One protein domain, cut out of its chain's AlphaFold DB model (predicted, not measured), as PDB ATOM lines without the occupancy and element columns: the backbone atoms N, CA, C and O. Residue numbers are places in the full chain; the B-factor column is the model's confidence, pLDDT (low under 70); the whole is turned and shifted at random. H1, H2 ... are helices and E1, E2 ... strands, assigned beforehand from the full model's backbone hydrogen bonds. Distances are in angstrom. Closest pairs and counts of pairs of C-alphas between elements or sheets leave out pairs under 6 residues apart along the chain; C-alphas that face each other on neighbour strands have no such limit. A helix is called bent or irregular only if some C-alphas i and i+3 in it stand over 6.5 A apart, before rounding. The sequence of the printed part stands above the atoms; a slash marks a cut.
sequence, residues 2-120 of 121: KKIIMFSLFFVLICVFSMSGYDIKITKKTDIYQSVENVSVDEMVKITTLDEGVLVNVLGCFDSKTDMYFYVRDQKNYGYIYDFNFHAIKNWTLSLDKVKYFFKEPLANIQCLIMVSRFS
ATOM      1  N   LYS A   2     221.049 148.643 339.716       76.88
ATOM      2  CA  LYS A   2     219.916 149.586 339.517       76.88
ATOM      3  C   LYS A   2     220.339 151.013 339.116       76.88
ATOM      4  O   LYS A   2     219.786 151.569 338.178       76.88
ATOM      5  N   LYS A   3     221.377 151.563 339.766       79.69
ATOM      6  CA  LYS A   3     221.936 152.890 339.439       79.69
ATOM      7  C   LYS A   3     222.532 152.972 338.023       79.69
ATOM      8  O   LYS A   3     222.356 153.979 337.356       79.69
ATOM      9  N   ILE A   4     223.190 151.904 337.564       84.19
ATOM     10  CA  ILE A   4     223.795 151.834 336.223       84.19
ATOM     11  C   ILE A   4     222.693 151.784 335.161       84.19
ATOM     12  O   ILE A   4     222.741 152.534 334.198       84.19
ATOM     13  N   ILE A   5     221.658 150.968 335.384       85.62
ATOM     14  CA  ILE A   5     220.510 150.860 334.472       85.62
ATOM     15  C   ILE A   5     219.786 152.206 334.347       85.62
ATOM     16  O   ILE A   5     219.489 152.634 333.236       85.62
ATOM     17  N   MET A   6     219.554 152.902 335.466       83.62
ATOM     18  CA  MET A   6     218.976 154.252 335.445       83.62
ATOM     19  C   MET A   6     219.830 155.242 334.652       83.62
ATOM     20  O   MET A   6     219.289 156.020 333.871       83.62
ATOM     21  N   PHE A   7     221.151 155.211 334.840       85.88
ATOM     22  CA  PHE A   7     222.061 156.112 334.141       85.88
ATOM     23  C   PHE A   7     222.055 155.862 332.628       85.88
ATOM     24  O   PHE A   7     221.923 156.802 331.849       85.88
ATOM     25  N   SER A   8     222.103 154.597 332.206       85.19
ATOM     26  CA  SER A   8     222.021 154.230 330.790       85.19
ATOM     27  C   SER A   8     220.685 154.636 330.166       85.19
ATOM     28  O   SER A   8     220.670 155.178 329.065       85.19
ATOM     29  N   LEU A   9     219.565 154.425 330.869       87.38
ATOM     30  CA  LEU A   9     218.239 154.817 330.385       87.38
ATOM     31  C   LEU A   9     218.145 156.335 330.181       87.38
ATOM     32  O   LEU A   9     217.638 156.797 329.163       87.38
ATOM     33  N   PHE A  10     218.670 157.105 331.134       85.62
ATOM     34  CA  PHE A  10     218.710 158.560 331.054       85.62
ATOM     35  C   PHE A  10     219.542 159.043 329.861       85.62
ATOM     36  O   PHE A  10     219.108 159.930 329.131       85.62
ATOM     37  N   PHE A  11     220.689 158.411 329.608       82.25
ATOM     38  CA  PHE A  11     221.534 158.736 328.460       82.25
ATOM     39  C   PHE A  11     220.828 158.456 327.128       82.25
ATOM     40  O   PHE A  11     220.854 159.286 326.224       82.25
ATOM     41  N   VAL A  12     220.135 157.317 327.024       83.44
ATOM     42  CA  VAL A  12     219.336 156.971 325.838       83.44
ATOM     43  C   VAL A  12     218.215 157.986 325.624       83.44
ATOM     44  O   VAL A  12     218.024 158.446 324.501       83.44
ATOM     45  N   LEU A  13     217.512 158.379 326.689       80.44
ATOM     46  CA  LEU A  13     216.469 159.403 326.619       80.44
ATOM     47  C   LEU A  13     217.037 160.736 326.131       80.44
ATOM     48  O   LEU A  13     216.484 161.302 325.195       80.44
ATOM     49  N   ILE A  14     218.156 161.207 326.691       76.19
ATOM     50  CA  ILE A  14     218.805 162.444 326.230       76.19
ATOM     51  C   ILE A  14     219.144 162.354 324.747       76.19
ATOM     52  O   ILE A  14     218.825 163.283 324.009       76.19
ATOM     53  N   CYS A  15     219.745 161.254 324.294       73.81
ATOM     54  CA  CYS A  15     220.081 161.085 322.883       73.81
ATOM     55  C   CYS A  15     218.826 161.162 322.004       73.81
ATOM     56  O   CYS A  15     218.777 161.973 321.084       73.81
ATOM     57  N   VAL A  16     217.779 160.395 322.322       77.25
ATOM     58  CA  VAL A  16     216.526 160.397 321.550       77.25
ATOM     59  C   VAL A  16     215.892 161.789 321.533       77.25
ATOM     60  O   VAL A  16     215.540 162.275 320.461       77.25
ATOM     61  N   PHE A  17     215.805 162.456 322.686       73.44
ATOM     62  CA  PHE A  17     215.199 163.782 322.792       73.44
ATOM     63  C   PHE A  17     216.006 164.872 322.086       73.44
ATOM     64  O   PHE A  17     215.404 165.781 321.518       73.44
ATOM     65  N   SER A  18     217.335 164.769 322.088       69.75
ATOM     66  CA  SER A  18     218.220 165.705 321.383       69.75
ATOM     67  C   SER A  18     218.109 165.536 319.875       69.75
ATOM     68  O   SER A  18     217.969 166.500 319.129       69.75
ATOM     69  N   MET A  19     218.038 164.288 319.421       70.31
ATOM     70  CA  MET A  19     217.867 163.971 318.011       70.31
ATOM     71  C   MET A  19     216.441 164.303 317.513       70.31
ATOM     72  O   MET A  19     216.266 164.632 316.337       70.31
ATOM     73  N   SER A  20     215.430 164.291 318.396       73.12
ATOM     74  CA  SER A  20     214.083 164.842 318.163       73.12
ATOM     75  C   SER A  20     214.034 166.351 318.473       73.12
ATOM     76  O   SER A  20     213.571 166.805 319.527       73.12
ATOM     77  N   GLY A  21     214.593 167.149 317.568       81.12
ATOM     78  CA  GLY A  21     214.750 168.594 317.752       81.12
ATOM     79  C   GLY A  21     213.496 169.430 317.465       81.12
ATOM     80  O   GLY A  21     212.359 168.954 317.467       81.12
ATOM     81  N   TYR A  22     213.729 170.708 317.190       87.06
ATOM     82  CA  TYR A  22     212.747 171.593 316.571       87.06
ATOM     83  C   TYR A  22     213.099 171.770 315.093       87.06
ATOM     84  O   TYR A  22     214.272 171.784 314.727       87.06
ATOM     85  N   ASP A  23     212.082 171.864 314.257       89.88
ATOM     86  CA  ASP A  23     212.176 172.514 312.955       89.88
ATOM     87  C   ASP A  23     211.639 173.933 313.105       89.88
ATOM     88  O   ASP A  23     211.047 174.277 314.135       89.88
ATOM     89  N   ILE A  24     211.845 174.770 312.100       92.56
ATOM     90  CA  ILE A  24     211.326 176.135 312.120       92.56
ATOM     91  C   ILE A  24     210.490 176.397 310.878       92.56
ATOM     92  O   ILE A  24     210.823 175.958 309.777       92.56
ATOM     93  N   LYS A  25     209.388 177.117 311.078       95.19
ATOM     94  CA  LYS A  25     208.608 177.729 310.012       95.19
ATOM     95  C   LYS A  25     208.985 179.190 309.923       95.19
ATOM     96  O   LYS A  25     208.805 179.930 310.885       95.19
ATOM     97  N   ILE A  26     209.477 179.593 308.770       95.50
ATOM     98  CA  ILE A  26     209.863 180.968 308.494       95.50
ATOM     99  C   ILE A  26     208.617 181.866 308.527       95.50
ATOM    100  O   ILE A  26     207.612 181.540 307.894       95.50
ATOM    101  N   THR A  27     208.653 182.965 309.286       95.06
ATOM    102  CA  THR A  27     207.514 183.903 309.422       95.06
ATOM    103  C   THR A  27     207.689 185.177 308.606       95.06
ATOM    104  O   THR A  27     206.724 185.895 308.374       95.06
ATOM    105  N   LYS A  28     208.908 185.452 308.138       94.25
ATOM    106  CA  LYS A  28     209.236 186.524 307.192       94.25
ATOM    107  C   LYS A  28     210.359 186.062 306.287       94.25
ATOM    108  O   LYS A  28     211.091 185.159 306.650       94.25
ATOM    109  N   LYS A  29     210.510 186.689 305.127       94.50
ATOM    110  CA  LYS A  29     211.571 186.353 304.176       94.50
ATOM    111  C   LYS A  29     212.956 186.365 304.851       94.50
ATOM    112  O   LYS A  29     213.354 187.405 305.364       94.50
ATOM    113  N   THR A  30     213.666 185.236 304.808       92.88
ATOM    114  CA  THR A  30     214.909 185.006 305.569       92.88
ATOM    115  C   THR A  30     215.989 184.404 304.680       92.88
ATOM    116  O   THR A  30     215.742 183.443 303.956       92.88
ATOM    117  N   ASP A  31     217.206 184.936 304.752       92.31
ATOM    118  CA  ASP A  31     218.342 184.443 303.973       92.31
ATOM    119  C   ASP A  31     219.078 183.285 304.676       92.31
ATOM    120  O   ASP A  31     219.196 183.249 305.902       92.31
ATOM    121  N   ILE A  32     219.586 182.336 303.878       92.12
ATOM    122  CA  ILE A  32     220.527 181.290 304.309       92.12
ATOM    123  C   ILE A  32     221.924 181.635 303.780       92.12
ATOM    124  O   ILE A  32     222.097 181.855 302.578       92.12
ATOM    125  N   TYR A  33     222.931 181.569 304.650       90.75
ATOM    126  CA  TYR A  33     224.334 181.882 304.346       90.75
ATOM    127  C   TYR A  33     225.258 180.656 304.418       90.75
ATOM    128  O   TYR A  33     224.936 179.663 305.071       90.75
ATOM    129  N   GLN A  34     226.410 180.714 303.741       87.31
ATOM    130  CA  GLN A  34     227.317 179.569 303.554       87.31
ATOM    131  C   GLN A  34     228.233 179.233 304.741       87.31
ATOM    132  O   GLN A  34     228.550 178.057 304.918       87.31
ATOM    133  N   SER A  35     228.693 180.206 305.534       73.31
ATOM    134  CA  SER A  35     229.700 179.968 306.583       73.31
ATOM    135  C   SER A  35     229.527 180.876 307.802       73.31
ATOM    136  O   SER A  35     228.928 181.942 307.705       73.31
ATOM    137  N   VAL A  36     230.085 180.409 308.925       63.19
ATOM    138  CA  VAL A  36     230.045 180.978 310.285       63.19
ATOM    139  C   VAL A  36     231.253 181.860 310.599       63.19
ATOM    140  O   VAL A  36     231.247 182.610 311.571       63.19
ATOM    141  N   GLU A  37     232.339 181.726 309.847       62.72
ATOM    142  CA  GLU A  37     233.646 182.167 310.328       62.72
ATOM    143  C   GLU A  37     233.805 183.684 310.269       62.72
ATOM    144  O   GLU A  37     234.100 184.186 309.201       62.72
ATOM    145  N   ASN A  38     233.666 184.385 311.407       61.09
ATOM    146  CA  ASN A  38     234.169 185.747 311.686       61.09
ATOM    147  C   ASN A  38     234.100 186.752 310.517       61.09
ATOM    148  O   ASN A  38     234.988 187.589 310.350       61.09
ATOM    149  N   VAL A  39     233.054 186.659 309.706       68.62
ATOM    150  CA  VAL A  39     232.819 187.495 308.534       68.62
ATOM    151  C   VAL A  39     231.608 188.347 308.868       68.62
ATOM    152  O   VAL A  39     230.627 187.846 309.422       68.62
ATOM    153  N   SER A  40     231.694 189.644 308.590       73.31
ATOM    154  CA  SER A  40     230.566 190.541 308.825       73.31
ATOM    155  C   SER A  40     229.355 190.089 308.000       73.31
ATOM    156  O   SER A  40     229.514 189.518 306.923       73.31
ATOM    157  N   VAL A  41     228.134 190.328 308.487       72.25
ATOM    158  CA  VAL A  41     226.903 189.901 307.788       72.25
ATOM    159  C   VAL A  41     226.870 190.401 306.335       72.25
ATOM    160  O   VAL A  41     226.438 189.671 305.445       72.25
ATOM    161  N   ASP A  42     227.406 191.597 306.082       75.56
ATOM    162  CA  ASP A  42     227.473 192.222 304.755       75.56
ATOM    163  C   ASP A  42     228.425 191.500 303.780       75.56
ATOM    164  O   ASP A  42     228.303 191.634 302.562       75.56
ATOM    165  N   GLU A  43     229.362 190.716 304.307       77.75
ATOM    166  CA  GLU A  43     230.355 189.944 303.556       77.75
ATOM    167  C   GLU A  43     229.987 188.452 303.460       77.75
ATOM    168  O   GLU A  43     230.653 187.683 302.758       77.75
ATOM    169  N   MET A  44     228.925 188.013 304.146       83.94
ATOM    170  CA  MET A  44     228.491 186.620 304.116       83.94
ATOM    171  C   MET A  44     227.930 186.239 302.741       83.94
ATOM    172  O   MET A  44     227.058 186.899 302.172       83.94
ATOM    173  N   VAL A  45     228.372 185.092 302.222       88.56
ATOM    174  CA  VAL A  45     227.861 184.557 300.956       88.56
ATOM    175  C   VAL A  45     226.468 183.974 301.172       88.56
ATOM    176  O   VAL A  45     226.305 182.924 301.803       88.56
ATOM    177  N   LYS A  46     225.457 184.646 300.615       91.62
ATOM    178  CA  LYS A  46     224.085 184.143 300.568       91.62
ATOM    179  C   LYS A  46     223.978 182.952 299.615       91.62
ATOM    180  O   LYS A  46     224.314 183.061 298.438       91.62
ATOM    181  N   ILE A  47     223.436 181.844 300.112       92.38
ATOM    182  CA  ILE A  47     223.117 180.654 299.314       92.38
ATOM    183  C   ILE A  47     221.752 180.817 298.651       92.38
ATOM    184  O   ILE A  47     221.599 180.599 297.452       92.38
ATOM    185  N   THR A  48     220.742 181.165 299.447       93.94
ATOM    186  CA  THR A  48     219.356 181.269 298.993       93.94
ATOM    187  C   THR A  48     218.555 182.161 299.932       93.94
ATOM    188  O   THR A  48     219.000 182.478 301.036       93.94
ATOM    189  N   THR A  49     217.357 182.529 299.497       94.25
ATOM    190  CA  THR A  49     216.363 183.201 300.326       94.25
ATOM    191  C   THR A  49     215.154 182.289 300.505       94.25
ATOM    192  O   THR A  49     214.663 181.706 299.540       94.25
ATOM    193  N   LEU A  50     214.681 182.165 301.741       94.00
ATOM    194  CA  LEU A  50     213.469 181.447 302.107       94.00
ATOM    195  C   LEU A  50     212.295 182.416 302.162       94.00
ATOM    196  O   LEU A  50     212.376 183.457 302.814       94.00
ATOM    197  N   ASP A  51     211.195 182.053 301.515       95.12
ATOM    198  CA  ASP A  51     209.945 182.793 301.635       95.12
ATOM    199  C   ASP A  51     209.210 182.456 302.944       95.12
ATOM    200  O   ASP A  51     209.476 181.449 303.611       95.12
ATOM    201  N   GLU A  52     208.262 183.316 303.316       95.25
ATOM    202  CA  GLU A  52     207.375 183.069 304.451       95.25
ATOM    203  C   GLU A  52     206.635 181.731 304.291       95.25
ATOM    204  O   GLU A  52     206.153 181.362 303.220       95.25
ATOM    205  N   GLY A  53     206.535 180.992 305.390       93.88
ATOM    206  CA  GLY A  53     205.837 179.719 305.471       93.88
ATOM    207  C   GLY A  53     206.699 178.494 305.173       93.88
ATOM    208  O   GLY A  53     206.243 177.380 305.443       93.88
ATOM    209  N   VAL A  54     207.929 178.674 304.685       94.06
ATOM    210  CA  VAL A  54     208.858 177.567 304.429       94.06
ATOM    211  C   VAL A  54     209.248 176.874 305.736       94.06
ATOM    212  O   VAL A  54     209.532 177.519 306.744       94.06
ATOM    213  N   LEU A  55     209.264 175.539 305.700       92.44
ATOM    214  CA  LEU A  55     209.748 174.691 306.785       92.44
ATOM    215  C   LEU A  55     211.204 174.311 306.536       92.44
ATOM    216  O   LEU A  55     211.528 173.797 305.463       92.44
ATOM    217  N   VAL A  56     212.061 174.511 307.534       91.88
ATOM    218  CA  VAL A  56     213.461 174.080 307.480       91.88
ATOM    219  C   VAL A  56     213.866 173.327 308.736       91.88
ATOM    220  O   VAL A  56     213.394 173.600 309.845       91.88
ATOM    221  N   ASN A  57     214.766 172.367 308.549       90.31
ATOM    222  CA  ASN A  57     215.235 171.516 309.630       90.31
ATOM    223  C   ASN A  57     216.349 172.226 310.384       90.31
ATOM    224  O   ASN A  57     217.374 172.534 309.777       90.31
ATOM    225  N   VAL A  58     216.204 172.409 311.699       90.50
ATOM    226  CA  VAL A  58     217.303 172.917 312.531       90.50
ATOM    227  C   VAL A  58     218.167 171.750 312.986       90.50
ATOM    228  O   VAL A  58     217.682 170.772 313.563       90.50
ATOM    229  N   LEU A  59     219.459 171.843 312.691       87.38
ATOM    230  CA  LEU A  59     220.452 170.823 313.007       87.38
ATOM    231  C   LEU A  59     221.289 171.218 314.228       87.38
ATOM    232  O   LEU A  59     221.583 170.360 315.058       87.38
ATOM    233  N   GLY A  60     221.627 172.500 314.368       86.06
ATOM    234  CA  GLY A  60     222.469 173.003 315.452       86.06
ATOM    235  C   GLY A  60     222.304 174.497 315.695       86.06
ATOM    236  O   GLY A  60     221.870 175.235 314.812       86.06
ATOM    237  N   CYS A  61     222.640 174.919 316.910       84.00
ATOM    238  CA  CYS A  61     222.571 176.291 317.391       84.00
ATOM    239  C   CYS A  61     223.888 176.551 318.097       84.00
ATOM    240  O   CYS A  61     224.324 175.698 318.862       84.00
ATOM    241  N   PHE A  62     224.538 177.678 317.847       74.75
ATOM    242  CA  PHE A  62     225.825 177.958 318.473       74.75
ATOM    243  C   PHE A  62     225.760 179.210 319.339       74.75
ATOM    244  O   PHE A  62     225.138 180.199 318.955       74.75
ATOM    245  N   ASP A  63     226.441 179.160 320.483       59.53
ATOM    246  CA  ASP A  63     226.910 180.333 321.217       59.53
ATOM    247  C   ASP A  63     228.145 179.968 322.058       59.53
ATOM    248  O   ASP A  63     228.139 178.983 322.803       59.53
ATOM    249  N   SER A  64     229.180 180.809 321.967       48.50
ATOM    250  CA  SER A  64     229.924 181.181 323.178       48.50
ATOM    251  C   SER A  64     230.660 182.524 323.096       48.50
ATOM    252  O   SER A  64     231.129 182.971 324.144       48.50
ATOM    253  N   LYS A  65     230.818 183.176 321.925       48.97
ATOM    254  CA  LYS A  65     231.635 184.409 321.836       48.97
ATOM    255  C   LYS A  65     231.262 185.492 320.818       48.97
ATOM    256  O   LYS A  65     231.802 186.581 320.993       48.97
ATOM    257  N   THR A  66     230.395 185.283 319.827       52.03
ATOM    258  CA  THR A  66     230.180 186.349 318.824       52.03
ATOM    259  C   THR A  66     228.777 186.430 318.234       52.03
ATOM    260  O   THR A  66     228.189 187.485 318.394       52.03
ATOM    261  N   ASP A  67     228.173 185.383 317.664       63.03
ATOM    262  CA  ASP A  67     226.864 185.546 317.000       63.03
ATOM    263  C   ASP A  67     226.012 184.276 317.079       63.03
ATOM    264  O   ASP A  67     226.458 183.183 316.726       63.03
ATOM    265  N   MET A  68     224.773 184.414 317.553       74.06
ATOM    266  CA  MET A  68     223.799 183.324 317.589       74.06
ATOM    267  C   MET A  68     223.272 183.051 316.174       74.06
ATOM    268  O   MET A  68     222.843 183.973 315.485       74.06
ATOM    269  N   TYR A  69     223.243 181.784 315.757       84.19
ATOM    270  CA  TYR A  69     222.676 181.364 314.471       84.19
ATOM    271  C   TYR A  69     222.055 179.967 314.545       84.19
ATOM    272  O   TYR A  69     222.369 179.169 315.437       84.19
ATOM    273  N   PHE A  70     221.222 179.637 313.557       89.12
ATOM    274  CA  PHE A  70     220.745 178.279 313.307       89.12
ATOM    275  C   PHE A  70     221.456 177.671 312.110       89.12
ATOM    276  O   PHE A  70     221.370 178.192 311.002       89.12
ATOM    277  N   TYR A  71     222.106 176.527 312.312       89.81
ATOM    278  CA  TYR A  71     222.509 175.673 311.206       89.81
ATOM    279  C   TYR A  71     221.294 174.882 310.734       89.81
ATOM    280  O   TYR A  71     220.743 174.063 311.482       89.81
ATOM    281  N   VAL A  72     220.866 175.144 309.504       90.56
ATOM    282  CA  VAL A  72     219.632 174.611 308.937       90.56
ATOM    283  C   VAL A  72     219.865 173.862 307.637       90.56
ATOM    284  O   VAL A  72     220.855 174.060 306.927       90.56
ATOM    285  N   ARG A  73     218.898 173.009 307.314       90.38
ATOM    286  CA  ARG A  73     218.776 172.349 306.021       90.38
ATOM    287  C   ARG A  73     217.418 172.678 305.405       90.38
ATOM    288  O   ARG A  73     216.386 172.361 306.002       90.38
ATOM    289  N   ASP A  74     217.431 173.240 304.198       87.00
ATOM    290  CA  ASP A  74     216.271 173.248 303.301       87.00
ATOM    291  C   ASP A  74     216.308 172.006 302.378       87.00
ATOM    292  O   ASP A  74     217.233 171.191 302.431       87.00
ATOM    293  N   GLN A  75     215.299 171.812 301.524       82.06
ATOM    294  CA  GLN A  75     215.204 170.625 300.659       82.06
ATOM    295  C   GLN A  75     216.481 170.316 299.842       82.06
ATOM    296  O   GLN A  75     216.724 169.148 299.524       82.06
ATOM    297  N   LYS A  76     217.299 171.322 299.509       85.56
ATOM    298  CA  LYS A  76     218.486 171.205 298.644       85.56
ATOM    299  C   LYS A  76     219.775 171.743 299.271       85.56
ATOM    300  O   LYS A  76     220.849 171.279 298.899       85.56
ATOM    301  N   ASN A  77     219.681 172.672 300.213       88.88
ATOM    302  CA  ASN A  77     220.793 173.463 300.717       88.88
ATOM    303  C   ASN A  77     220.997 173.263 302.218       88.88
ATOM    304  O   ASN A  77     220.057 173.025 302.977       88.88
ATOM    305  N   TYR A  78     222.245 173.427 302.640       90.12
ATOM    306  CA  TYR A  78     222.632 173.552 304.040       90.12
ATOM    307  C   TYR A  78     223.256 174.923 304.242       90.12
ATOM    308  O   TYR A  78     224.029 175.364 303.394       90.12
ATOM    309  N   GLY A  79     222.976 175.559 305.370       91.12
ATOM    310  CA  GLY A  79     223.605 176.829 305.700       91.12
ATOM    311  C   GLY A  79     223.111 177.391 307.017       91.12
ATOM    312  O   GLY A  79     222.582 176.663 307.857       91.12
ATOM    313  N   TYR A  80     223.308 178.688 307.193       89.75
ATOM    314  CA  TYR A  80     223.119 179.370 308.462       89.75
ATOM    315  C   TYR A  80     222.066 180.464 308.346       89.75
ATOM    316  O   TYR A  80     222.078 181.238 307.390       89.75
ATOM    317  N   ILE A  81     221.162 180.515 309.321       90.19
ATOM    318  CA  ILE A  81     220.189 181.592 309.496       90.19
ATOM    319  C   ILE A  81     220.594 182.402 310.723       90.19
ATOM    320  O   ILE A  81     220.747 181.842 311.808       90.19
ATOM    321  N   TYR A  82     220.714 183.713 310.535       85.69
ATOM    322  CA  TYR A  82     221.009 184.682 311.596       85.69
ATOM    323  C   TYR A  82     219.779 185.503 312.008       85.69
ATOM    324  O   TYR A  82     219.796 186.172 313.035       85.69
ATOM    325  N   ASP A  83     218.703 185.443 311.221       83.00
ATOM    326  CA  ASP A  83     217.466 186.166 311.498       83.00
ATOM    327  C   ASP A  83     216.460 185.284 312.263       83.00
ATOM    328  O   ASP A  83     216.086 184.196 311.815       83.00
ATOM    329  N   PHE A  84     215.989 185.763 313.417       83.25
ATOM    330  CA  PHE A  84     215.082 185.043 314.324       83.25
ATOM    331  C   PHE A  84     213.594 185.270 313.995       83.25
ATOM    332  O   PHE A  84     212.735 185.320 314.877       83.25
ATOM    333  N   ASN A  85     213.274 185.384 312.706       89.81
ATOM    334  CA  ASN A  85     211.909 185.502 312.192       89.81
ATOM    335  C   ASN A  85     211.308 184.118 311.886       89.81
ATOM    336  O   ASN A  85     211.215 183.697 310.727       89.81
ATOM    337  N   PHE A  86     210.913 183.383 312.931       93.19
ATOM    338  CA  PHE A  86     210.369 182.034 312.778       93.19
ATOM    339  C   PHE A  86     209.438 181.594 313.921       93.19
ATOM    340  O   PHE A  86     209.545 182.063 315.051       93.19
ATOM    341  N   HIS A  87     208.610 180.585 313.635       95.06
ATOM    342  CA  HIS A  87     207.905 179.778 314.629       95.06
ATOM    343  C   HIS A  87     208.571 178.409 314.791       95.06
ATOM    344  O   HIS A  87     208.824 177.707 313.807       95.06
ATOM    345  N   ALA A  88     208.811 177.992 316.029       93.44
ATOM    346  CA  ALA A  88     209.332 176.667 316.335       93.44
ATOM    347  C   ALA A  88     208.254 175.589 316.153       93.44
ATOM    348  O   ALA A  88     207.146 175.687 316.679       93.44
ATOM    349  N   ILE A  89     208.607 174.504 315.469       91.56
ATOM    350  CA  ILE A  89     207.767 173.319 315.297       91.56
ATOM    351  C   ILE A  89     208.479 172.142 315.933       91.56
ATOM    352  O   ILE A  89     209.582 171.767 315.539       91.56
ATOM    353  N   LYS A  90     207.851 171.534 316.938       86.56
ATOM    354  CA  LYS A  90     208.424 170.352 317.574       86.56
ATOM    355  C   LYS A  90     208.434 169.194 316.575       86.56
ATOM    356  O   LYS A  90     207.378 168.773 316.111       86.56
ATOM    357  N   ASN A  91     209.618 168.660 316.288       81.69
ATOM    358  CA  ASN A  91     209.774 167.502 315.422       81.69
ATOM    359  C   ASN A  91     210.112 166.266 316.264       81.69
ATOM    360  O   ASN A  91     211.184 166.158 316.859       81.69
ATOM    361  N   TRP A  92     209.171 165.327 316.306       75.12
ATOM    362  CA  TRP A  92     209.307 164.063 317.031       75.12
ATOM    363  C   TRP A  92     209.999 162.971 316.207       75.12
ATOM    364  O   TRP A  92     210.322 161.908 316.735       75.12
ATOM    365  N   THR A  93     210.235 163.213 314.918       77.81
ATOM    366  CA  THR A  93     210.826 162.245 314.000       77.81
ATOM    367  C   THR A  93     212.345 162.384 313.966       77.81
ATOM    368  O   THR A  93     212.903 163.435 313.652       77.81
ATOM    369  N   LEU A  94     213.026 161.273 314.246       73.69
ATOM    370  CA  LEU A  94     214.473 161.162 314.107       73.69
ATOM    371  C   LEU A  94     214.849 161.156 312.623       73.69
ATOM    372  O   LEU A  94     214.383 160.309 311.864       73.69
ATOM    373  N   SER A  95     215.727 162.072 312.214       78.31
ATOM    374  CA  SER A  95     216.337 162.051 310.880       78.31
ATOM    375  C   SER A  95     217.818 161.711 310.978       78.31
ATOM    376  O   SER A  95     218.495 162.145 311.911       78.31
ATOM    377  N   LEU A  96     218.330 160.955 310.000       82.50
ATOM    378  CA  LEU A  96     219.739 160.549 309.953       82.50
ATOM    379  C   LEU A  96     220.698 161.742 310.003       82.50
ATOM    380  O   LEU A  96     221.763 161.627 310.600       82.50
ATOM    381  N   ASP A  97     220.330 162.888 309.432       82.12
ATOM    382  CA  ASP A  97     221.191 164.072 309.454       82.12
ATOM    383  C   ASP A  97     221.252 164.709 310.841       82.12
ATOM    384  O   ASP A  97     222.341 165.041 311.300       82.12
ATOM    385  N   LYS A  98     220.119 164.798 311.554       81.19
ATOM    386  CA  LYS A  98     220.099 165.252 312.955       81.19
ATOM    387  C   LYS A  98     220.880 164.302 313.857       81.19
ATOM    388  O   LYS A  98     221.626 164.762 314.713       81.19
ATOM    389  N   VAL A  99     220.766 162.990 313.628       84.19
ATOM    390  CA  VAL A  99     221.560 161.970 314.334       84.19
ATOM    391  C   VAL A  99     223.053 162.216 314.124       84.19
ATOM    392  O   VAL A  99     223.807 162.345 315.085       84.19
ATOM    393  N   LYS A 100     223.480 162.292 312.859       85.56
ATOM    394  CA  LYS A 100     224.884 162.503 312.491       85.56
ATOM    395  C   LYS A 100     225.413 163.813 313.060       85.56
ATOM    396  O   LYS A 100     226.525 163.838 313.578       85.56
ATOM    397  N   TYR A 101     224.618 164.878 312.989       83.62
ATOM    398  CA  TYR A 101     225.009 166.179 313.510       83.62
ATOM    399  C   TYR A 101     225.118 166.176 315.037       83.62
ATOM    400  O   TYR A 101     226.106 166.681 315.551       83.62
ATOM    401  N   PHE A 102     224.192 165.544 315.765       85.06
ATOM    402  CA  PHE A 102     224.281 165.412 317.224       85.06
ATOM    403  C   PHE A 102     225.586 164.738 317.668       85.06
ATOM    404  O   PHE A 102     226.234 165.214 318.591       85.06
ATOM    405  N   PHE A 103     226.019 163.667 316.996       84.88
ATOM    406  CA  PHE A 103     227.294 163.022 317.334       84.88
ATOM    407  C   PHE A 103     228.526 163.854 316.951       84.88
ATOM    408  O   PHE A 103     229.590 163.643 317.529       84.88
ATOM    409  N   LYS A 104     228.395 164.783 315.997       86.19
ATOM    410  CA  LYS A 104     229.465 165.711 315.615       86.19
ATOM    411  C   LYS A 104     229.559 166.895 316.585       86.19
ATOM    412  O   LYS A 104     230.648 167.211 317.041       86.19
ATOM    413  N   GLU A 105     228.425 167.520 316.895       85.19
ATOM    414  CA  GLU A 105     228.308 168.754 317.683       85.19
ATOM    415  C   GLU A 105     227.188 168.628 318.743       85.19
ATOM    416  O   GLU A 105     226.135 169.272 318.640       85.19
ATOM    417  N   PRO A 106     227.369 167.789 319.780       83.12
ATOM    418  CA  PRO A 106     226.296 167.468 320.726       83.12
ATOM    419  C   PRO A 106     225.843 168.679 321.541       83.12
ATOM    420  O   PRO A 106     224.653 168.832 321.806       83.12
ATOM    421  N   LEU A 107     226.772 169.567 321.913       83.75
ATOM    422  CA  LEU A 107     226.454 170.772 322.683       83.75
ATOM    423  C   LEU A 107     225.591 171.744 321.874       83.75
ATOM    424  O   LEU A 107     224.553 172.176 322.372       83.75
ATOM    425  N   ALA A 108     225.967 172.011 320.621       82.62
ATOM    426  CA  ALA A 108     225.218 172.894 319.731       82.62
ATOM    427  C   ALA A 108     223.797 172.369 319.460       82.62
ATOM    428  O   ALA A 108     222.820 173.116 319.385       82.62
ATOM    429  N   ASN A 109     223.659 171.048 319.340       83.62
ATOM    430  CA  ASN A 109     222.363 170.415 319.145       83.62
ATOM    431  C   ASN A 109     221.486 170.471 320.412       83.62
ATOM    432  O   ASN A 109     220.311 170.828 320.329       83.62
ATOM    433  N   ILE A 110     222.051 170.204 321.596       82.38
ATOM    434  CA  ILE A 110     221.328 170.325 322.874       82.38
ATOM    435  C   ILE A 110     220.901 171.778 323.125       82.38
ATOM    436  O   ILE A 110     219.771 172.011 323.558       82.38
ATOM    437  N   GLN A 111     221.752 172.760 322.809       81.88
ATOM    438  CA  GLN A 111     221.422 174.187 322.912       81.88
ATOM    439  C   GLN A 111     220.162 174.539 322.103       81.88
ATOM    440  O   GLN A 111     219.286 175.249 322.610       81.88
ATOM    441  N   CYS A 112     219.992 173.968 320.905       82.94
ATOM    442  CA  CYS A 112     218.781 174.178 320.107       82.94
ATOM    443  C   CYS A 112     217.485 173.748 320.783       82.94
ATOM    444  O   CYS A 112     216.446 174.350 320.513       82.94
ATOM    445  N   LEU A 113     217.508 172.730 321.648       82.06
ATOM    446  CA  LEU A 113     216.293 172.272 322.329       82.06
ATOM    447  C   LEU A 113     215.664 173.372 323.192       82.06
ATOM    448  O   LEU A 113     214.457 173.347 323.431       82.06
ATOM    449  N   ILE A 114     216.483 174.314 323.656       82.12
ATOM    450  CA  ILE A 114     216.071 175.424 324.516       82.12
ATOM    451  C   ILE A 114     215.939 176.706 323.694       82.12
ATOM    452  O   ILE A 114     214.965 177.440 323.837       82.12
ATOM    453  N   MET A 115     216.919 176.994 322.837       84.56
ATOM    454  CA  MET A 115     216.980 178.262 322.111       84.56
ATOM    455  C   MET A 115     215.867 178.387 321.076       84.56
ATOM    456  O   MET A 115     215.181 179.404 321.047       84.56
ATOM    457  N   VAL A 116     215.641 177.355 320.259       87.75
ATOM    458  CA  VAL A 116     214.681 177.449 319.149       87.75
ATOM    459  C   VAL A 116     213.274 177.755 319.668       87.75
ATOM    460  O   VAL A 116     212.604 178.633 319.139       87.75
ATOM    461  N   SER A 117     212.831 177.106 320.746       87.38
ATOM    462  CA  SER A 117     211.520 177.398 321.341       87.38
ATOM    463  C   SER A 117     211.454 178.782 321.992       87.38
ATOM    464  O   SER A 117     210.420 179.437 321.911       87.38
ATOM    465  N   ARG A 118     212.543 179.245 322.616       86.62
ATOM    466  CA  ARG A 118     212.601 180.542 323.307       86.62
ATOM    467  C   ARG A 118     212.541 181.739 322.361       86.62
ATOM    468  O   ARG A 118     211.965 182.755 322.730       86.62
ATOM    469  N   PHE A 119     213.166 181.631 321.193       85.56
ATOM    470  CA  PHE A 119     213.209 182.698 320.187       85.56
ATOM    471  C   PHE A 119     212.119 182.560 319.119       85.56
ATOM    472  O   PHE A 119     212.121 183.304 318.145       85.56
ATOM    473  N   SER A 120     211.197 181.611 319.300       88.44
ATOM    474  CA  SER A 120     210.019 181.472 318.452       88.44
ATOM    475  C   SER A 120     209.112 182.690 318.629       88.44
ATOM    476  O   SER A 120     208.608 182.914 319.730       88.44
TER     477      SER A 120
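This is residues 2 to 120 of the 121 residues of an uncharacterized protein of Tolumonas osonensis (UniProt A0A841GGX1). A strongly twisted, curled sheet, E6-E5-E4-E1-E7, makes a compact body with the short hairpin E2-E3 partly face to face with it, the strands of the two crossed, while H3 packs on the sheet and H2 only grazes it. The long helix H1 runs out from this body as an arm, and its residues 2 to 13 stick out free. The printed part has 119 residues, with three named helices and seven named strands in the order H1, E1, E2, E3, E4, E5, E6, E7, H2, H3; both sheets are antiparallel, and the class is mixed, helices and strands. The whole is compact, with a radius of gyration of the C-alphas of 15.2 A, yet elongated in outline, spanning 55 by 30 by 25 A, and the arm makes its length.

In the larger sheet, E6 is residues 78 to 81, E5 residues 69 to 73, E4 residues 55 to 62, E1 residues 22 to 26 and E7 residues 86 to 90. E4 is the longest strand, 20.1 A from C-alpha 55 at (209.748, 174.691, 306.785) to C-alpha 62, and it bends by 63 degrees at residue 59. The smaller sheet is E2, residues 30 to 33, and E3, residues 46 to 50. H1, residues 2 to 19, is 26.0 A long and begins at C-alpha 2, (219.916, 149.586, 339.517). H2 is residues 96 to 104, 12.4 A long. H3, residues 106 to 118, is 19.1 A long and ends at C-alpha 118, (212.601, 180.542, 323.307); it is neither bent nor irregular, but only just: C-alphas 113 and 116 are 6.3 A apart.

In the larger sheet E6 and E7 are the edge strands. E4, E5 and E6 form a meander, each strand the antiparallel neighbour of the one before, and both E4-E5 and E5-E6 are hairpins. N 59 and O 71 are 2.8 A apart between E4 and E5, and N 72 and O 79 are 2.8 A apart between E5 and E6. The pairing of E4 is staggered: residues 55 to 57 pair with E1, where N 56 and O 24 are 2.9 A apart, and residues 57 to 62 with E5. E1 and E7 have N 23 and O 89 at 2.8 A. The hairpin E2-E3, with N 32 and O 48 at 2.9 A, forms a sandwich with this sheet, two sheets face to face, with the strands of the one at 75 degrees to those of the other. The closest C-alphas of E2 and E6 are those of Tyr 33 and Tyr 80, 5.0 A apart. H3 is on the larger sheet; its closest C-alphas to E4 are those of Asn 109 and Gly 60, 4.5 A apart. H2 only grazes that sheet, with its residues 97 to 102; the closest C-alphas of H2 and E4 are those of Lys 98 and Leu 59, 5.6 A apart. H2 and H3 touch only at the corner, and only just, with 3 pairs of C-alphas within 8 A; the closest are those of Phe 102 and Asn 109, 5.7 A apart. H1 is not on the larger sheet. With residues 18 to 19 alone it touches H2, where the closest C-alphas, of Met 19 and Val 99, are 5.6 A apart, and H3, where those of Ser 18 and Ile 110 are 5.8 A apart. Its tilt is steep to both, 61 degrees to H2 and 64 degrees to H3. Every O i to N i+4 pair is within hydrogen-bond range in H1 and H2, and 6 of 9 are in H3.

The two C-alphas farthest apart are those of Lys 2 and Asp 42, at 55.5 A. Without residues 2 to 13 the body spans 38 by 30 by 26 A. The printed part has no cut, and the one long link is E2 to E3, residues 34 to 45. Mean pLDDT of the printed part is 83.4; it is under 70 at residue 18, residues 36 to 39 and residues 63 to 67.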